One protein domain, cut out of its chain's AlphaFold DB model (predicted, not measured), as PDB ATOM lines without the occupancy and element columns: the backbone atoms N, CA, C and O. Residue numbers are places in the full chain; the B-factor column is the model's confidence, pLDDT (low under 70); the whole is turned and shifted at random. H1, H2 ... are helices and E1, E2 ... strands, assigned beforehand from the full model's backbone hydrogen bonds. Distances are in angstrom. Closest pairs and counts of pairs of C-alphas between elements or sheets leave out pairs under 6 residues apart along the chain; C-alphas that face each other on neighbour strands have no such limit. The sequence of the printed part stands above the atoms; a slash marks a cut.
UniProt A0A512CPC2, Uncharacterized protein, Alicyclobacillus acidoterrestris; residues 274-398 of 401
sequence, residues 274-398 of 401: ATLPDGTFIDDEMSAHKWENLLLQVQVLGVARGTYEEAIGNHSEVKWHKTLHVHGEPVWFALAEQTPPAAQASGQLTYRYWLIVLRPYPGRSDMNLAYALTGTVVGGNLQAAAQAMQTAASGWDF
ATOM      1  N   ALA A 274     -26.771 -29.816  -9.696       70.19
ATOM      2  CA  ALA A 274     -25.466 -29.504 -10.258       70.19
ATOM      3  C   ALA A 274     -25.456 -28.081 -10.816       70.19
ATOM      4  O   ALA A 274     -26.289 -27.726 -11.649       70.19
ATOM      5  N   THR A 275     -24.479 -27.284 -10.388       74.69
ATOM      6  CA  THR A 275     -24.161 -25.982 -10.986       74.69
ATOM      7  C   THR A 275     -22.937 -26.134 -11.880       74.69
ATOM      8  O   THR A 275     -21.854 -26.491 -11.422       74.69
ATOM      9  N   LEU A 276     -23.103 -25.881 -13.172       78.75
ATOM     10  CA  LEU A 276     -22.042 -25.985 -14.167       78.75
ATOM     11  C   LEU A 276     -21.157 -24.720 -14.175       78.75
ATOM     12  O   LEU A 276     -21.596 -23.660 -13.728       78.75
ATOM     13  N   PRO A 277     -19.917 -24.785 -14.703       78.31
ATOM     14  CA  PRO A 277     -18.991 -23.645 -14.751       78.31
ATOM     15  C   PRO A 277     -19.504 -22.391 -15.476       78.31
ATOM     16  O   PRO A 277     -18.990 -21.301 -15.238       78.31
ATOM     17  N   ASP A 278     -20.491 -22.532 -16.363       72.75
ATOM     18  CA  ASP A 278     -21.158 -21.421 -17.058       72.75
ATOM     19  C   ASP A 278     -22.327 -20.806 -16.258       72.75
ATOM     20  O   ASP A 278     -22.968 -19.865 -16.723       72.75
ATOM     21  N   GLY A 279     -22.586 -21.309 -15.046       68.94
ATOM     22  CA  GLY A 279     -23.685 -20.896 -14.176       68.94
ATOM     23  C   GLY A 279     -25.001 -21.638 -14.426       68.94
ATOM     24  O   GLY A 279     -25.990 -21.342 -13.754       68.94
ATOM     25  N   THR A 280     -25.047 -22.594 -15.361       72.25
ATOM     26  CA  THR A 280     -26.246 -23.407 -15.605       72.25
ATOM     27  C   THR A 280     -26.541 -24.309 -14.412       72.25
ATOM     28  O   THR A 280     -25.666 -25.029 -13.937       72.25
ATOM     29  N   PHE A 281     -27.790 -24.305 -13.960       71.69
ATOM     30  CA  PHE A 281     -28.283 -25.155 -12.882       71.69
ATOM     31  C   PHE A 281     -29.086 -26.337 -13.447       71.69
ATOM     32  O   PHE A 281     -29.878 -26.163 -14.376       71.69
ATOM     33  N   ILE A 282     -28.878 -27.526 -12.881       74.38
ATOM     34  CA  ILE A 282     -29.601 -28.767 -13.182       74.38
ATOM     35  C   ILE A 282     -30.030 -29.388 -11.848       74.38
ATOM     36  O   ILE A 282     -29.190 -29.559 -10.969       74.38
ATOM     37  N   ASP A 283     -31.295 -29.762 -11.699       79.00
ATOM     38  CA  ASP A 283     -31.799 -30.545 -10.561       79.00
ATOM     39  C   ASP A 283     -32.216 -31.966 -10.988       79.00
ATOM     40  O   ASP A 283     -32.061 -32.358 -12.150       79.00
ATOM     41  N   ASP A 284     -32.669 -32.768 -10.025       64.62
ATOM     42  CA  ASP A 284     -33.091 -34.157 -10.203       64.62
ATOM     43  C   ASP A 284     -34.512 -34.326 -10.775       64.62
ATOM     44  O   ASP A 284     -34.889 -35.432 -11.170       64.62
ATOM     45  N   GLU A 285     -35.274 -33.235 -10.887       66.31
ATOM     46  CA  GLU A 285     -36.588 -33.188 -11.543       66.31
ATOM     47  C   GLU A 285     -36.467 -32.804 -13.033       66.31
ATOM     48  O   GLU A 285     -37.318 -33.149 -13.861       66.31
ATOM     49  N   MET A 286     -35.382 -32.120 -13.409       57.75
ATOM     50  CA  MET A 286     -35.117 -31.687 -14.776       57.75
ATOM     51  C   MET A 286     -34.846 -32.841 -15.756       57.75
ATOM     52  O   MET A 286     -34.113 -33.804 -15.516       57.75
ATOM     53  N   SER A 287     -35.391 -32.676 -16.966       73.19
ATOM     54  CA  SER A 287     -34.993 -33.472 -18.131       73.19
ATOM     55  C   SER A 287     -33.520 -33.251 -18.476       73.19
ATOM     56  O   SER A 287     -32.960 -32.182 -18.232       73.19
ATOM     57  N   ALA A 288     -32.900 -34.259 -19.092       79.38
ATOM     58  CA  ALA A 288     -31.470 -34.246 -19.358       79.38
ATOM     59  C   ALA A 288     -31.030 -33.027 -20.201       79.38
ATOM     60  O   ALA A 288     -31.578 -32.746 -21.271       79.38
ATOM     61  N   HIS A 289     -30.024 -32.311 -19.707       79.75
ATOM     62  CA  HIS A 289     -29.531 -31.047 -20.232       79.75
ATOM     63  C   HIS A 289     -28.293 -31.263 -21.113       79.75
ATOM     64  O   HIS A 289     -27.357 -31.969 -20.733       79.75
ATOM     65  N   LYS A 290     -28.252 -30.652 -22.301       89.06
ATOM     66  CA  LYS A 290     -27.096 -30.770 -23.198       89.06
ATOM     67  C   LYS A 290     -26.016 -29.755 -22.824       89.06
ATOM     68  O   LYS A 290     -26.207 -28.564 -23.047       89.06
ATOM     69  N   TRP A 291     -24.860 -30.242 -22.386       87.56
ATOM     70  CA  TRP A 291     -23.694 -29.428 -22.051       87.56
ATOM     71  C   TRP A 291     -22.430 -30.012 -22.686       87.56
ATOM     72  O   TRP A 291     -22.198 -31.216 -22.619       87.56
ATOM     73  N   GLU A 292     -21.632 -29.174 -23.348       87.81
ATOM     74  CA  GLU A 292     -20.518 -29.606 -24.206       87.81
ATOM     75  C   GLU A 292     -20.920 -30.750 -25.178       87.81
ATOM     76  O   GLU A 292     -21.827 -30.590 -26.005       87.81
ATOM     77  N   ASN A 293     -20.248 -31.906 -25.097       87.94
ATOM     78  CA  ASN A 293     -20.565 -33.132 -25.836       87.94
ATOM     79  C   ASN A 293     -21.364 -34.161 -25.009       87.94
ATOM     80  O   ASN A 293     -21.501 -35.309 -25.438       87.94
ATOM     81  N   LEU A 294     -21.883 -33.761 -23.848       92.31
ATOM     82  CA  LEU A 294     -22.665 -34.585 -22.935       92.31
ATOM     83  C   LEU A 294     -24.150 -34.225 -22.983       92.31
ATOM     84  O   LEU A 294     -24.552 -33.074 -23.160       92.31
ATOM     85  N   LEU A 295     -24.975 -35.235 -22.735       93.00
ATOM     86  CA  LEU A 295     -26.334 -35.074 -22.242       93.00
ATOM     87  C   LEU A 295     -26.312 -35.414 -20.744       93.00
ATOM     88  O   LEU A 295     -26.274 -36.594 -20.377       93.00
ATOM     89  N   LEU A 296     -26.230 -34.377 -19.909       92.38
ATOM     90  CA  LEU A 296     -26.149 -34.455 -18.451       92.38
ATOM     91  C   LEU A 296     -27.523 -34.672 -17.818       92.38
ATOM     92  O   LEU A 296     -28.511 -34.114 -18.283       92.38
ATOM     93  N   GLN A 297     -27.591 -35.417 -16.719       90.44
ATOM     94  CA  GLN A 297     -28.803 -35.514 -15.904       90.44
ATOM     95  C   GLN A 297     -28.446 -35.827 -14.450       90.44
ATOM     96  O   GLN A 297     -27.650 -36.741 -14.211       90.44
ATOM     97  N   VAL A 298     -29.058 -35.116 -13.500       84.25
ATOM     98  CA  VAL A 298     -29.047 -35.499 -12.081       84.25
ATOM     99  C   VAL A 298     -30.211 -36.462 -11.826       84.25
ATOM    100  O   VAL A 298     -31.270 -36.335 -12.434       84.25
ATOM    101  N   GLN A 299     -30.001 -37.480 -11.000       86.00
ATOM    102  CA  GLN A 299     -30.991 -38.510 -10.688       86.00
ATOM    103  C   GLN A 299     -30.858 -38.930  -9.225       86.00
ATOM    104  O   GLN A 299     -29.741 -39.030  -8.711       86.00
ATOM    105  N   VAL A 300     -31.978 -39.265  -8.584       82.50
ATOM    106  CA  VAL A 300     -31.992 -39.923  -7.272       82.50
ATOM    107  C   VAL A 300     -32.791 -41.220  -7.369       82.50
ATOM    108  O   VAL A 300     -33.954 -41.227  -7.766       82.50
ATOM    109  N   LEU A 301     -32.137 -42.345  -7.072       82.75
ATOM    110  CA  LEU A 301     -32.648 -43.695  -7.336       82.75
ATOM    111  C   LEU A 301     -32.626 -44.553  -6.065       82.75
ATOM    112  O   LEU A 301     -31.695 -44.472  -5.272       82.75
ATOM    113  N   GLY A 302     -33.610 -45.435  -5.885       82.50
ATOM    114  CA  GLY A 302     -33.558 -46.472  -4.848       82.50
ATOM    115  C   GLY A 302     -32.850 -47.736  -5.349       82.50
ATOM    116  O   GLY A 302     -33.270 -48.303  -6.355       82.50
ATOM    117  N   VAL A 303     -31.824 -48.215  -4.638       84.38
ATOM    118  CA  VAL A 303     -31.081 -49.459  -4.946       84.38
ATOM    119  C   VAL A 303     -31.114 -50.438  -3.766       84.38
ATOM    120  O   VAL A 303     -31.219 -50.008  -2.621       84.38
ATOM    121  N   ALA A 304     -31.042 -51.752  -4.012       74.81
ATOM    122  CA  ALA A 304     -31.444 -52.779  -3.037       74.81
ATOM    123  C   ALA A 304     -30.286 -53.511  -2.328       74.81
ATOM    124  O   ALA A 304     -30.470 -54.089  -1.263       74.81
ATOM    125  N   ARG A 305     -29.079 -53.526  -2.896       67.69
ATOM    126  CA  ARG A 305     -27.904 -54.221  -2.329       67.69
ATOM    127  C   ARG A 305     -26.738 -53.288  -2.027       67.69
ATOM    128  O   ARG A 305     -25.715 -53.735  -1.523       67.69
ATOM    129  N   GLY A 306     -26.902 -51.992  -2.295       72.00
ATOM    130  CA  GLY A 306     -25.942 -50.965  -1.892       72.00
ATOM    131  C   GLY A 306     -24.634 -50.968  -2.685       72.00
ATOM    132  O   GLY A 306     -23.606 -50.559  -2.148       72.00
ATOM    133  N   THR A 307     -24.656 -51.410  -3.945       84.31
ATOM    134  CA  THR A 307     -23.522 -51.268  -4.874       84.31
ATOM    135  C   THR A 307     -23.872 -50.285  -5.995       84.31
ATOM    136  O   THR A 307     -25.048 -50.044  -6.280       84.31
ATOM    137  N   TYR A 308     -22.868 -49.660  -6.614       88.19
ATOM    138  CA  TYR A 308     -23.098 -48.638  -7.646       88.19
ATOM    139  C   TYR A 308     -23.534 -49.240  -8.982       88.19
ATOM    140  O   TYR A 308     -24.239 -48.591  -9.751       88.19
ATOM    141  N   GLU A 309     -23.166 -50.493  -9.246       89.50
ATOM    142  CA  GLU A 309     -23.575 -51.238 -10.433       89.50
ATOM    143  C   GLU A 309     -25.104 -51.395 -10.503       89.50
ATOM    144  O   GLU A 309     -25.671 -51.388 -11.594       89.50
ATOM    145  N   GLU A 310     -25.794 -51.456  -9.357       86.00
ATOM    146  CA  GLU A 310     -27.261 -51.464  -9.324       86.00
ATOM    147  C   GLU A 310     -27.878 -50.124  -9.738       86.00
ATOM    148  O   GLU A 310     -28.913 -50.123 -10.401       86.00
ATOM    149  N   ALA A 311     -27.241 -48.996  -9.400       88.12
ATOM    150  CA  ALA A 311     -27.685 -47.672  -9.840       88.12
ATOM    151  C   ALA A 311     -27.466 -47.469 -11.350       88.12
ATOM    152  O   ALA A 311     -28.276 -46.824 -12.009       88.12
ATOM    153  N   ILE A 312     -26.399 -48.061 -11.904       88.44
ATOM    154  CA  ILE A 312     -26.124 -48.083 -13.351       88.44
ATOM    155  C   ILE A 312     -27.163 -48.930 -14.109       88.44
ATOM    156  O   ILE A 312     -27.545 -48.594 -15.233       88.44
ATOM    157  N   GLY A 313     -27.640 -50.008 -13.483       85.56
ATOM    158  CA  GLY A 313     -28.686 -50.879 -14.006       85.56
ATOM    159  C   GLY A 313     -28.178 -52.019 -14.898       85.56
ATOM    160  O   GLY A 313     -27.062 -52.028 -15.413       85.56
ATOM    161  N   ASN A 314     -29.046 -53.008 -15.108       80.31
ATOM    162  CA  ASN A 314     -28.757 -54.273 -15.800       80.31
ATOM    163  C   ASN A 314     -28.614 -54.173 -17.335       80.31
ATOM    164  O   ASN A 314     -28.296 -55.170 -17.982       80.31
ATOM    165  N   HIS A 315     -28.871 -53.004 -17.924       84.75
ATOM    166  CA  HIS A 315     -28.780 -52.746 -19.369       84.75
ATOM    167  C   HIS A 315     -27.578 -51.862 -19.709       84.75
ATOM    168  O   HIS A 315     -27.633 -50.943 -20.532       84.75
ATOM    169  N   SER A 316     -26.477 -52.117 -19.009       89.62
ATOM    170  CA  SER A 316     -25.197 -51.451 -19.181       89.62
ATOM    171  C   SER A 316     -24.057 -52.361 -18.719       89.62
ATOM    172  O   SER A 316     -24.231 -53.193 -17.834       89.62
ATOM    173  N   GLU A 317     -22.884 -52.206 -19.326       92.81
ATOM    174  CA  GLU A 317     -21.652 -52.902 -18.952       92.81
ATOM    175  C   GLU A 317     -20.632 -51.875 -18.449       92.81
ATOM    176  O   GLU A 317     -20.224 -50.982 -19.196       92.81
ATOM    177  N   VAL A 318     -20.213 -51.989 -17.185       95.25
ATOM    178  CA  VAL A 318     -19.185 -51.115 -16.598       95.25
ATOM    179  C   VAL A 318     -17.829 -51.458 -17.213       95.25
ATOM    180  O   VAL A 318     -17.291 -52.537 -16.983       95.25
ATOM    181  N   LYS A 319     -17.259 -50.528 -17.986       95.50
ATOM    182  CA  LYS A 319     -15.956 -50.703 -18.649       95.50
ATOM    183  C   LYS A 319     -14.792 -50.335 -17.729       95.50
ATOM    184  O   LYS A 319     -13.729 -50.943 -17.814       95.50
ATOM    185  N   TRP A 320     -14.985 -49.346 -16.856       96.38
ATOM    186  CA  TRP A 320     -14.083 -49.027 -15.747       96.38
ATOM    187  C   TRP A 320     -14.795 -48.191 -14.681       96.38
ATOM    188  O   TRP A 320     -15.800 -47.534 -14.955       96.38
ATOM    189  N   HIS A 321     -14.226 -48.172 -13.478       96.94
ATOM    190  CA  HIS A 321     -14.599 -47.260 -12.401       96.94
ATOM    191  C   HIS A 321     -13.352 -46.795 -11.631       96.94
ATOM    192  O   HIS A 321     -12.319 -47.467 -11.636       96.94
ATOM    193  N   LYS A 322     -13.439 -45.633 -10.982       96.38
ATOM    194  CA  LYS A 322     -12.475 -45.135  -9.990       96.38
ATOM    195  C   LYS A 322     -13.209 -44.357  -8.900       96.38
ATOM    196  O   LYS A 322     -14.334 -43.913  -9.110       96.38
ATOM    197  N   THR A 323     -12.566 -44.142  -7.759       96.31
ATOM    198  CA  THR A 323     -13.083 -43.232  -6.726       96.31
ATOM    199  C   THR A 323     -12.563 -41.817  -6.983       96.31
ATOM    200  O   THR A 323     -11.364 -41.619  -7.180       96.31
ATOM    201  N   LEU A 324     -13.461 -40.837  -6.985       94.88
ATOM    202  CA  LEU A 324     -13.159 -39.411  -6.885       94.88
ATOM    203  C   LEU A 324     -13.508 -38.917  -5.477       94.88
ATOM    204  O   LEU A 324     -14.210 -39.601  -4.738       94.88
ATOM    205  N   HIS A 325     -13.036 -37.726  -5.119       93.50
ATOM    206  CA  HIS A 325     -13.495 -37.024  -3.924       93.50
ATOM    207  C   HIS A 325     -14.195 -35.740  -4.365       93.50
ATOM    208  O   HIS A 325     -13.581 -34.918  -5.043       93.50
ATOM    209  N   VAL A 326     -15.468 -35.588  -4.002       91.31
ATOM    210  CA  VAL A 326     -16.283 -34.391  -4.266       91.31
ATOM    211  C   VAL A 326     -16.735 -33.868  -2.911       91.31
ATOM    212  O   VAL A 326     -17.247 -34.637  -2.105       91.31
ATOM    213  N   HIS A 327     -16.442 -32.601  -2.611       86.50
ATOM    214  CA  HIS A 327     -16.639 -31.995  -1.281       86.50
ATOM    215  C   HIS A 327     -16.033 -32.809  -0.117       86.50
ATOM    216  O   HIS A 327     -16.513 -32.772   1.010       86.50
ATOM    217  N   GLY A 328     -14.965 -33.568  -0.394       87.69
ATOM    218  CA  GLY A 328     -14.308 -34.473   0.558       87.69
ATOM    219  C   GLY A 328     -14.946 -35.865   0.691       87.69
ATOM    220  O   GLY A 328     -14.303 -36.768   1.223       87.69
ATOM    221  N   GLU A 329     -16.152 -36.079   0.165       89.94
ATOM    222  CA  GLU A 329     -16.846 -37.371   0.172       89.94
ATOM    223  C   GLU A 329     -16.373 -38.281  -0.981       89.94
ATOM    224  O   GLU A 329     -16.143 -37.797  -2.095       89.94
ATOM    225  N   PRO A 330     -16.241 -39.605  -0.759       93.44
ATOM    226  CA  PRO A 330     -15.886 -40.550  -1.809       93.44
ATOM    227  C   PRO A 330     -17.060 -40.771  -2.774       93.44
ATOM    228  O   PRO A 330     -18.125 -41.254  -2.390       93.44
ATOM    229  N   VAL A 331     -16.828 -40.472  -4.051       96.25
ATOM    230  CA  VAL A 331     -17.780 -40.635  -5.158       96.25
ATOM    231  C   VAL A 331     -17.270 -41.707  -6.109       96.25
ATOM    232  O   VAL A 331     -16.111 -41.671  -6.528       96.25
ATOM    233  N   TRP A 332     -18.126 -42.638  -6.521       97.38
ATOM    234  CA  TRP A 332     -17.768 -43.571  -7.586       97.38
ATOM    235  C   TRP A 332     -17.947 -42.915  -8.947       97.38
ATOM    236  O   TRP A 332     -19.053 -42.522  -9.304       97.38
ATOM    237  N   PHE A 333     -16.863 -42.819  -9.713       97.62
ATOM    238  CA  PHE A 333     -16.878 -42.355 -11.093       97.62
ATOM    239  C   PHE A 333     -16.663 -43.539 -12.035       97.62
ATOM    240  O   PHE A 333     -15.572 -44.113 -12.071       97.62
ATOM    241  N   ALA A 334     -17.698 -43.907 -12.783       97.12
ATOM    242  CA  ALA A 334     -17.706 -45.061 -13.671       97.12
ATOM    243  C   ALA A 334     -18.040 -44.676 -15.116       97.12
ATOM    244  O   ALA A 334     -18.807 -43.744 -15.366       97.12
ATOM    245  N   LEU A 335     -17.493 -45.437 -16.064       96.81
ATOM    246  CA  LEU A 335     -17.917 -45.441 -17.459       96.81
ATOM    247  C   LEU A 335     -18.647 -46.749 -17.750       96.81
ATOM    248  O   LEU A 335     -18.071 -47.830 -17.607       96.81
ATOM    249  N   ALA A 336     -19.883 -46.637 -18.221       94.88
ATOM    250  CA  ALA A 336     -20.677 -47.759 -18.681       94.88
ATOM    251  C   ALA A 336     -20.997 -47.635 -20.179       94.88
ATOM    252  O   ALA A 336     -21.272 -46.546 -20.681       94.88
ATOM    253  N   GLU A 337     -20.969 -48.752 -20.897       93.25
ATOM    254  CA  GLU A 337     -21.503 -48.873 -22.257       93.25
ATOM    255  C   GLU A 337     -22.942 -49.380 -22.162       93.25
ATOM    256  O   GLU A 337     -23.193 -50.359 -21.459       93.25
ATOM    257  N   GLN A 338     -23.893 -48.735 -22.836       88.44
ATOM    258  CA  GLN A 338     -25.270 -49.225 -22.852       88.44
ATOM    259  C   GLN A 338     -25.367 -50.519 -23.662       88.44
ATOM    260  O   GLN A 338     -24.854 -50.608 -24.777       88.44
ATOM    261  N   THR A 339     -26.076 -51.508 -23.122       85.19
ATOM    262  CA  THR A 339     -26.304 -52.804 -23.774       85.19
ATOM    263  C   THR A 339     -27.780 -52.959 -24.173       85.19
ATOM    264  O   THR A 339     -28.640 -52.195 -23.718       85.19
ATOM    265  N   PRO A 340     -28.131 -53.900 -25.071       76.56
ATOM    266  CA  PRO A 340     -29.530 -54.175 -25.400       76.56
ATOM    267  C   PRO A 340     -30.369 -54.572 -24.162       76.56
ATOM    268  O   PRO A 340     -29.865 -55.272 -23.281       76.56
ATOM    269  N   PRO A 341     -31.650 -54.159 -24.079       74.94
ATOM    270  CA  PRO A 341     -32.413 -53.442 -25.094       74.94
ATOM    271  C   PRO A 341     -32.222 -51.916 -25.057       74.94
ATOM    272  O   PRO A 341     -32.645 -51.251 -25.996       74.94
ATOM    273  N   ALA A 342     -31.561 -51.343 -24.041       66.19
ATOM    274  CA  ALA A 342     -31.402 -49.888 -23.913       66.19
ATOM    275  C   ALA A 342     -30.657 -49.267 -25.111       66.19
ATOM    276  O   ALA A 342     -31.084 -48.246 -25.643       66.19
ATOM    277  N   ALA A 343     -29.605 -49.931 -25.600       62.25
ATOM    278  CA  ALA A 343     -28.900 -49.524 -26.818       62.25
ATOM    279  C   ALA A 343     -29.586 -49.961 -28.132       62.25
ATOM    280  O   ALA A 343     -29.174 -49.536 -29.205       62.25
ATOM    281  N   GLN A 344     -30.626 -50.803 -28.093       62.50
ATOM    282  CA  GLN A 344     -31.159 -51.487 -29.286       62.50
ATOM    283  C   GLN A 344     -31.840 -50.549 -30.298       62.50
ATOM    284  O   GLN A 344     -31.983 -50.908 -31.465       62.50
ATOM    285  N   ALA A 345     -32.228 -49.343 -29.876       60.66
ATOM    286  CA  ALA A 345     -32.768 -48.305 -30.754       60.66
ATOM    287  C   ALA A 345     -31.695 -47.581 -31.599       60.66
ATOM    288  O   ALA A 345     -32.044 -46.844 -32.520       60.66
ATOM    289  N   SER A 346     -30.403 -47.770 -31.302       65.62
ATOM    290  CA  SER A 346     -29.290 -47.082 -31.959       65.62
ATOM    291  C   SER A 346     -28.268 -48.075 -32.513       65.62
ATOM    292  O   SER A 346     -27.747 -48.922 -31.797       65.62
ATOM    293  N   GLY A 347     -27.893 -47.915 -33.785       70.12
ATOM    294  CA  GLY A 347     -26.733 -48.609 -34.357       70.12
ATOM    295  C   GLY A 347     -25.379 -48.060 -33.876       70.12
ATOM    296  O   GLY A 347     -24.341 -48.529 -34.334       70.12
ATOM    297  N   GLN A 348     -25.375 -47.043 -33.005       79.81
ATOM    298  CA  GLN A 348     -24.179 -46.382 -32.484       79.81
ATOM    299  C   GLN A 348     -23.984 -46.688 -30.998       79.81
ATOM    300  O   GLN A 348     -24.914 -46.556 -30.197       79.81
ATOM    301  N   LEU A 349     -22.745 -47.026 -30.626       84.75
ATOM    302  CA  LEU A 349     -22.353 -47.236 -29.235       84.75
ATOM    303  C   LEU A 349     -22.613 -45.968 -28.415       84.75
ATOM    304  O   LEU A 349     -22.113 -44.884 -28.729       84.75
ATOM    305  N   THR A 350     -23.409 -46.133 -27.362       90.50
ATOM    306  CA  THR A 350     -23.762 -45.068 -26.426       90.50
ATOM    307  C   THR A 350     -23.105 -45.364 -25.092       90.50
ATOM    308  O   THR A 350     -23.307 -46.428 -24.506       90.50
ATOM    309  N   TYR A 351     -22.315 -44.411 -24.617       93.75
ATOM    310  CA  TYR A 351     -21.626 -44.494 -23.341       93.75
ATOM    311  C   TYR A 351     -22.284 -43.553 -22.339       93.75
ATOM    312  O   TYR A 351     -22.753 -42.471 -22.694       93.75
ATOM    313  N   ARG A 352     -22.305 -43.954 -21.070       94.81
ATOM    314  CA  ARG A 352     -22.762 -43.121 -19.964       94.81
ATOM    315  C   ARG A 352     -21.712 -43.100 -18.867       94.81
ATOM    316  O   ARG A 352     -21.327 -44.138 -18.331       94.81
ATOM    317  N   TYR A 353     -21.278 -41.897 -18.536       97.00
ATOM    318  CA  TYR A 353     -20.540 -41.616 -17.322       97.00
ATOM    319  C   TYR A 353     -21.505 -41.505 -16.151       97.00
ATOM    320  O   TYR A 353     -22.591 -40.940 -16.292       97.00
ATOM    321  N   TRP A 354     -21.075 -42.006 -15.002       97.38
ATOM    322  CA  TRP A 354     -21.824 -41.992 -13.757       97.38
ATOM    323  C   TRP A 354     -20.922 -41.493 -12.634       97.38
ATOM    324  O   TRP A 354     -19.858 -42.065 -12.414       97.38
ATOM    325  N   LEU A 355     -21.352 -40.456 -11.924       97.62
ATOM    326  CA  LEU A 355     -20.869 -40.081 -10.598       97.62
ATOM    327  C   LEU A 355     -21.940 -40.529  -9.611       97.62
ATOM    328  O   LEU A 355     -23.065 -40.062  -9.731       97.62
ATOM    329  N   ILE A 356     -21.636 -41.457  -8.703       96.88
ATOM    330  CA  ILE A 356     -22.623 -42.070  -7.800       96.88
ATOM    331  C   ILE A 356     -22.164 -41.947  -6.348       96.88
ATOM    332  O   ILE A 356     -21.030 -42.297  -6.009       96.88
ATOM    333  N   VAL A 357     -23.089 -41.522  -5.489       95.00
ATOM    334  CA  VAL A 357     -22.965 -41.534  -4.029       95.00
ATOM    335  C   VAL A 357     -24.140 -42.304  -3.443       95.00
ATOM    336  O   VAL A 357     -25.295 -41.989  -3.727       95.00
ATOM    337  N   LEU A 358     -23.849 -43.294  -2.594       92.31
ATOM    338  CA  LEU A 358     -24.878 -44.004  -1.834       92.31
ATOM    339  C   LEU A 358     -25.034 -43.449  -0.418       92.31
ATOM    340  O   LEU A 358     -24.054 -43.141   0.274       92.31
ATOM    341  N   ARG A 359     -26.291 -43.396   0.021       87.81
ATOM    342  CA  ARG A 359     -26.720 -43.145   1.402       87.81
ATOM    343  C   ARG A 359     -27.740 -44.210   1.821       87.81
ATOM    344  O   ARG A 359     -28.486 -44.667   0.958       87.81
ATOM    345  N   PRO A 360     -27.833 -44.584   3.110       84.44
ATOM    346  CA  PRO A 360     -28.884 -45.482   3.588       84.44
ATOM    347  C   PRO A 360     -30.280 -44.970   3.211       84.44
ATOM    348  O   PRO A 360     -30.535 -43.768   3.298       84.44
ATOM    349  N   TYR A 361     -31.188 -45.860   2.804       78.19
ATOM    350  CA  TYR A 361     -32.554 -45.456   2.478       78.19
ATOM    351  C   TYR A 361     -33.365 -45.214   3.769       78.19
ATOM    352  O   TYR A 361     -33.346 -46.057   4.675       78.19
ATOM    353  N   PRO A 362     -34.112 -44.100   3.892       68.56
ATOM    354  CA  PRO A 362     -34.879 -43.791   5.098       68.56
ATOM    355  C   PRO A 362     -35.917 -44.877   5.403       68.56
ATOM    356  O   PRO A 362     -36.778 -45.183   4.585       68.56
ATOM    357  N   GLY A 363     -35.838 -45.491   6.585       71.12
ATOM    358  CA  GLY A 363     -36.771 -46.547   7.006       71.12
ATOM    359  C   GLY A 363     -36.659 -47.883   6.259       71.12
ATOM    360  O   GLY A 363     -37.481 -48.762   6.511       71.12
ATOM    361  N   ARG A 364     -35.654 -48.076   5.392       73.00
ATOM    362  CA  ARG A 364     -35.365 -49.368   4.747       73.00
ATOM    363  C   ARG A 364     -33.889 -49.724   4.863       73.00
ATOM    364  O   ARG A 364     -33.053 -49.223   4.121       73.00
ATOM    365  N   SER A 365     -33.578 -50.637   5.779       80.25
ATOM    366  CA  SER A 365     -32.225 -51.189   5.953       80.25
ATOM    367  C   SER A 365     -31.770 -52.074   4.786       80.25
ATOM    368  O   SER A 365     -30.580 -52.348   4.660       80.25
ATOM    369  N   ASP A 366     -32.704 -52.508   3.938       79.19
ATOM    370  CA  ASP A 366     -32.475 -53.292   2.725       79.19
ATOM    371  C   ASP A 366     -32.381 -52.423   1.458       79.19
ATOM    372  O   ASP A 366     -32.518 -52.933   0.350       79.19
ATOM    373  N   MET A 367     -32.186 -51.107   1.598       82.50
ATOM    374  CA  MET A 367     -32.035 -50.194   0.466       82.50
ATOM    375  C   MET A 367     -31.032 -49.067   0.738       82.50
ATOM    376  O   MET A 367     -30.750 -48.690   1.876       82.50
ATOM    377  N   ASN A 368     -30.528 -48.482  -0.345       86.31
ATOM    378  CA  ASN A 368     -29.808 -47.214  -0.352       86.31
ATOM    379  C   ASN A 368     -30.462 -46.247  -1.351       86.31
ATOM    380  O   ASN A 368     -31.059 -46.670  -2.341       86.31
ATOM    381  N   LEU A 369     -30.323 -44.950  -1.094       87.94
ATOM    382  CA  LEU A 369     -30.509 -43.890  -2.078       87.94
ATOM    383  C   LEU A 369     -29.199 -43.703  -2.844       87.94
ATOM    384  O   LEU A 369     -28.144 -43.542  -2.230       87.94
ATOM    385  N   ALA A 370     -29.281 -43.717  -4.168       90.19
ATOM    386  CA  ALA A 370     -28.207 -43.387  -5.083       90.19
ATOM    387  C   ALA A 370     -28.446 -41.999  -5.665       90.19
ATOM    388  O   ALA A 370     -29.300 -41.829  -6.532       90.19
ATOM    389  N   TYR A 371     -27.667 -41.029  -5.197       92.88
ATOM    390  CA  TYR A 371     -27.546 -39.727  -5.840       92.88
ATOM    391  C   TYR A 371     -26.572 -39.895  -6.997       92.88
ATOM    392  O   TYR A 371     -25.447 -40.363  -6.793       92.88
ATOM    393  N   ALA A 372     -27.009 -39.552  -8.205       95.31
ATOM    394  CA  ALA A 372     -26.228 -39.729  -9.414       95.31
ATOM    395  C   ALA A 372     -26.196 -38.459 -10.269       95.31
ATOM    396  O   ALA A 372     -27.238 -37.913 -10.613       95.31
ATOM    397  N   LEU A 373     -25.000 -38.040 -10.685       96.31
ATOM    398  CA  LEU A 373     -24.820 -37.150 -11.831       96.31
ATOM    399  C   LEU A 373     -24.339 -37.997 -13.009       96.31
ATOM    400  O   LEU A 373     -23.277 -38.624 -12.963       96.31
ATOM    401  N   THR A 374     -25.141 -38.042 -14.066       96.56
ATOM    402  CA  THR A 374     -24.879 -38.848 -15.261       96.56
ATOM    403  C   THR A 374     -24.545 -37.967 -16.454       96.56
ATOM    404  O   THR A 374     -25.047 -36.853 -16.563       96.56
ATOM    405  N   GLY A 375     -23.718 -38.476 -17.368       95.88
ATOM    406  CA  GLY A 375     -23.408 -37.824 -18.640       95.88
ATOM    407  C   GLY A 375     -23.412 -38.833 -19.776       95.88
ATOM    408  O   GLY A 375     -22.554 -39.713 -19.832       95.88
ATOM    409  N   THR A 376     -24.387 -38.729 -20.675       94.00
ATOM    410  CA  THR A 376     -24.524 -39.626 -21.833       94.00
ATOM    411  C   THR A 376     -23.809 -39.039 -23.048       94.00
ATOM    412  O   THR A 376     -23.968 -37.857 -23.341       94.00
ATOM    413  N   VAL A 377     -23.057 -39.865 -23.779       93.12
ATOM    414  CA  VAL A 377     -22.348 -39.496 -25.010       93.12
ATOM    415  C   VAL A 377     -22.570 -40.568 -26.087       93.12
ATOM    416  O   VAL A 377     -22.380 -41.763 -25.848       93.12
ATOM    417  N   VAL A 378     -23.017 -40.146 -27.273       86.00
ATOM    418  CA  VAL A 378     -23.350 -41.027 -28.409       86.00
ATOM    419  C   VAL A 378     -22.249 -40.898 -29.459       86.00
ATOM    420  O   VAL A 378     -22.232 -39.949 -30.242       86.00
ATOM    421  N   GLY A 379     -21.296 -41.833 -29.438       73.56
ATOM    422  CA  GLY A 379     -20.049 -41.736 -30.204       73.56
ATOM    423  C   GLY A 379     -19.152 -40.543 -29.817       73.56
ATOM    424  O   GLY A 379     -19.514 -39.673 -29.032       73.56
ATOM    425  N   GLY A 380     -17.947 -40.480 -30.390       76.81
ATOM    426  CA  GLY A 380     -17.036 -39.341 -30.217       76.81
ATOM    427  C   GLY A 380     -16.025 -39.472 -29.070       76.81
ATOM    428  O   GLY A 380     -15.620 -40.569 -28.687       76.81
ATOM    429  N   ASN A 381     -15.525 -38.330 -28.585       87.12
ATOM    430  CA  ASN A 381     -14.343 -38.270 -27.722       87.12
ATOM    431  C   ASN A 381     -14.672 -38.534 -26.238       87.12
ATOM    432  O   ASN A 381     -15.002 -37.618 -25.481       87.12
ATOM    433  N   LEU A 382     -14.502 -39.792 -25.824       91.88
ATOM    434  CA  LEU A 382     -14.641 -40.239 -24.435       91.88
ATOM    435  C   LEU A 382     -13.673 -39.537 -23.465       91.88
ATOM    436  O   LEU A 382     -14.019 -39.305 -22.312       91.88
ATOM    437  N   GLN A 383     -12.472 -39.148 -23.900       91.94
ATOM    438  CA  GLN A 383     -11.528 -38.449 -23.021       91.94
ATOM    439  C   GLN A 383     -12.024 -37.037 -22.672       91.94
ATOM    440  O   GLN A 383     -11.966 -36.650 -21.506       91.94
ATOM    441  N   ALA A 384     -12.567 -36.311 -23.654       91.81
ATOM    442  CA  ALA A 384     -13.196 -35.008 -23.425       91.81
ATOM    443  C   ALA A 384     -14.448 -35.143 -22.540       91.81
ATOM    444  O   ALA A 384     -14.563 -34.450 -21.535       91.81
ATOM    445  N   ALA A 385     -15.319 -36.116 -22.830       93.56
ATOM    446  CA  ALA A 385     -16.505 -36.404 -22.017       93.56
ATOM    447  C   ALA A 385     -16.152 -36.732 -20.546       93.56
ATOM    448  O   ALA A 385     -16.809 -36.262 -19.617       93.56
ATOM    449  N   ALA A 386     -15.071 -37.486 -20.313       94.81
ATOM    450  CA  ALA A 386     -14.580 -37.784 -18.969       94.81
ATOM    451  C   ALA A 386     -14.018 -36.547 -18.245       94.81
ATOM    452  O   ALA A 386     -14.115 -36.470 -17.019       94.81
ATOM    453  N   GLN A 387     -13.411 -35.598 -18.966       94.94
ATOM    454  CA  GLN A 387     -12.942 -34.326 -18.404       94.94
ATOM    455  C   GLN A 387     -14.126 -33.424 -18.051       94.94
ATOM    456  O   GLN A 387     -14.211 -32.986 -16.909       94.94
ATOM    457  N   ALA A 388     -15.080 -33.255 -18.969       94.38
ATOM    458  CA  ALA A 388     -16.318 -32.516 -18.747       94.38
ATOM    459  C   ALA A 388     -17.075 -33.026 -17.507       94.38
ATOM    460  O   ALA A 388     -17.407 -32.242 -16.624       94.38
ATOM    461  N   MET A 389     -17.246 -34.346 -17.352       96.12
ATOM    462  CA  MET A 389     -17.859 -34.928 -16.147       96.12
ATOM    463  C   MET A 389     -17.090 -34.635 -14.855       96.12
ATOM    464  O   MET A 389     -17.710 -34.376 -13.827       96.12
ATOM    465  N   GLN A 390     -15.754 -34.664 -14.879       94.62
ATOM    466  CA  GLN A 390     -14.940 -34.305 -13.708       94.62
ATOM    467  C   GLN A 390     -15.047 -32.809 -13.374       94.62
ATOM    468  O   GLN A 390     -14.995 -32.455 -12.200       94.62
ATOM    469  N   THR A 391     -15.250 -31.950 -14.373       93.19
ATOM    470  CA  THR A 391     -15.535 -30.524 -14.175       93.19
ATOM    471  C   THR A 391     -16.945 -30.312 -13.613       93.19
ATOM    472  O   THR A 391     -17.107 -29.599 -12.632       93.19
ATOM    473  N   ALA A 392     -17.969 -30.972 -14.161       90.81
ATOM    474  CA  ALA A 392     -19.338 -30.899 -13.641       90.81
ATOM    475  C   ALA A 392     -19.440 -31.410 -12.189       90.81
ATOM    476  O   ALA A 392     -20.204 -30.866 -11.394       90.81
ATOM    477  N   ALA A 393     -18.613 -32.394 -11.812       93.25
ATOM    478  CA  ALA A 393     -18.529 -32.898 -10.443       93.25
ATOM    479  C   ALA A 393     -18.182 -31.816  -9.405       93.25
ATOM    480  O   ALA A 393     -18.611 -31.940  -8.263       93.25
ATOM    481  N   SER A 394     -17.429 -30.761  -9.754       87.12
ATOM    482  CA  SER A 394     -17.021 -29.747  -8.765       87.12
ATOM    483  C   SER A 394     -18.168 -28.855  -8.291       87.12
ATOM    484  O   SER A 394     -18.080 -28.291  -7.206       87.12
ATOM    485  N   GLY A 395     -19.223 -28.718  -9.099       77.94
ATOM    486  CA  GLY A 395     -20.449 -28.001  -8.743       77.94
ATOM    487  C   GLY A 395     -21.646 -28.920  -8.498       77.94
ATOM    488  O   GLY A 395     -22.770 -28.431  -8.419       77.94
ATOM    489  N   TRP A 396     -21.428 -30.236  -8.404       90.25
ATOM    490  CA  TRP A 396     -22.460 -31.198  -8.021       90.25
ATOM    491  C   TRP A 396     -22.670 -31.153  -6.507       90.25
ATOM    492  O   TRP A 396     -21.718 -31.328  -5.749       90.25
ATOM    493  N   ASP A 397     -23.901 -30.909  -6.076       82.44
ATOM    494  CA  ASP A 397     -24.330 -30.843  -4.684       82.44
ATOM    495  C   ASP A 397     -25.318 -31.979  -4.378       82.44
ATOM    496  O   ASP A 397     -26.229 -32.283  -5.155       82.44
ATOM    497  N   PHE A 398     -25.098 -32.644  -3.250       83.31
ATOM    498  CA  PHE A 398     -25.831 -33.827  -2.812       83.31
ATOM    499  C   PHE A 398     -25.714 -33.967  -1.287       83.31
ATOM    500  O   PHE A 398     -24.738 -33.491  -0.703       83.31
TER     501      PHE A 398
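Overview. This is residues 274 to 398 of the 401 residues of an uncharacterized protein of Alicyclobacillus acidoterrestris (UniProt A0A512CPC2). One twisted antiparallel sheet of six strands makes the body, and the 14-residue helix H2 packs on one face of it, near the place where the printed part begins and ends. From E3 the chain crosses to the far edge of the sheet by way of the short helix H1, which packs on the sheet beside E6 and E7, while the short strand E1 lies by E2 and E3. The printed part has 125 residues, with seven named strands and two named helices in the chain order E1 E2 E3 H1 E4 E5 E6 E7 H2; the sheet's order is E2 - E3 - E7 - E6 - E5 - E4, and the class is mixed, helices and strands. The whole is compact, with a radius of gyration of the C-alphas of 14.1 A, and rounded, spanning 42 by 35 by 27 A.

Along the chain. In the sheet, E2 is residues 289 to 291, 6.3 A long; E3 is 294 to 303, 24.8 A; E7 is 364 to 378, 36.2 A; E6 is 350 to 361, 30.2 A; E5 is 329 to 338, 27.2 A; and E4 is 316 to 326, 24.4 A. E1 is residues 281 to 283, 6.8 A, beginning at C-alpha 281 (-28.283, -25.155, -12.882). H1 is residues 308 to 312, 6.5 A, and H2 is residues 382 to 395, 20.7 A, ending at C-alpha 395 (-20.449, -28.001, -8.743).

Arrangement. E4, E5, E6 and E7 form a meander, each strand the antiparallel neighbour of the one before. N 353 of E6 and O 375 of E7 are 2.8 A apart, N 334 of E5 and O 354 of E6 2.9 A, and N 322 of E4 and O 333 of E5 2.8 A. E3 is antiparallel to E7, with N 299 and O 372 at 2.8 A. E2 and E3 are a hairpin, with N 289 and O 296 at 2.8 A. E4 bends by 78 degrees at residue 319 and E3 by 61 degrees at residue 300. H2 is on one face of the sheet, giving two layers, a helix and a sheet; its closest C-alphas to E7 are those of Met 389 and Gly 375, 6.7 A. H1 is on the sheet at a height of 4.3 A, only just above the sheet's level, and only just over none of the strands. H1 and H2 are apart. The closest C-alphas of E1 and E3 are those of Asp 283 and Val 298, 5.9 A. Each O i to N i+4 pair is within hydrogen-bond range in H1, and 8 of 10 in H2.

Size, cuts and confidence. The C-alphas farthest apart, of Gly 363 and Gly 380, are 42.7 A apart. The printed part has no cut. The link from E5 to E6, 11 residues, is long; the other links are tight. The mean pLDDT of the printed part is 85.4; residues 279, 284 to 286, 305, 342 to 346 and 362 are under 70.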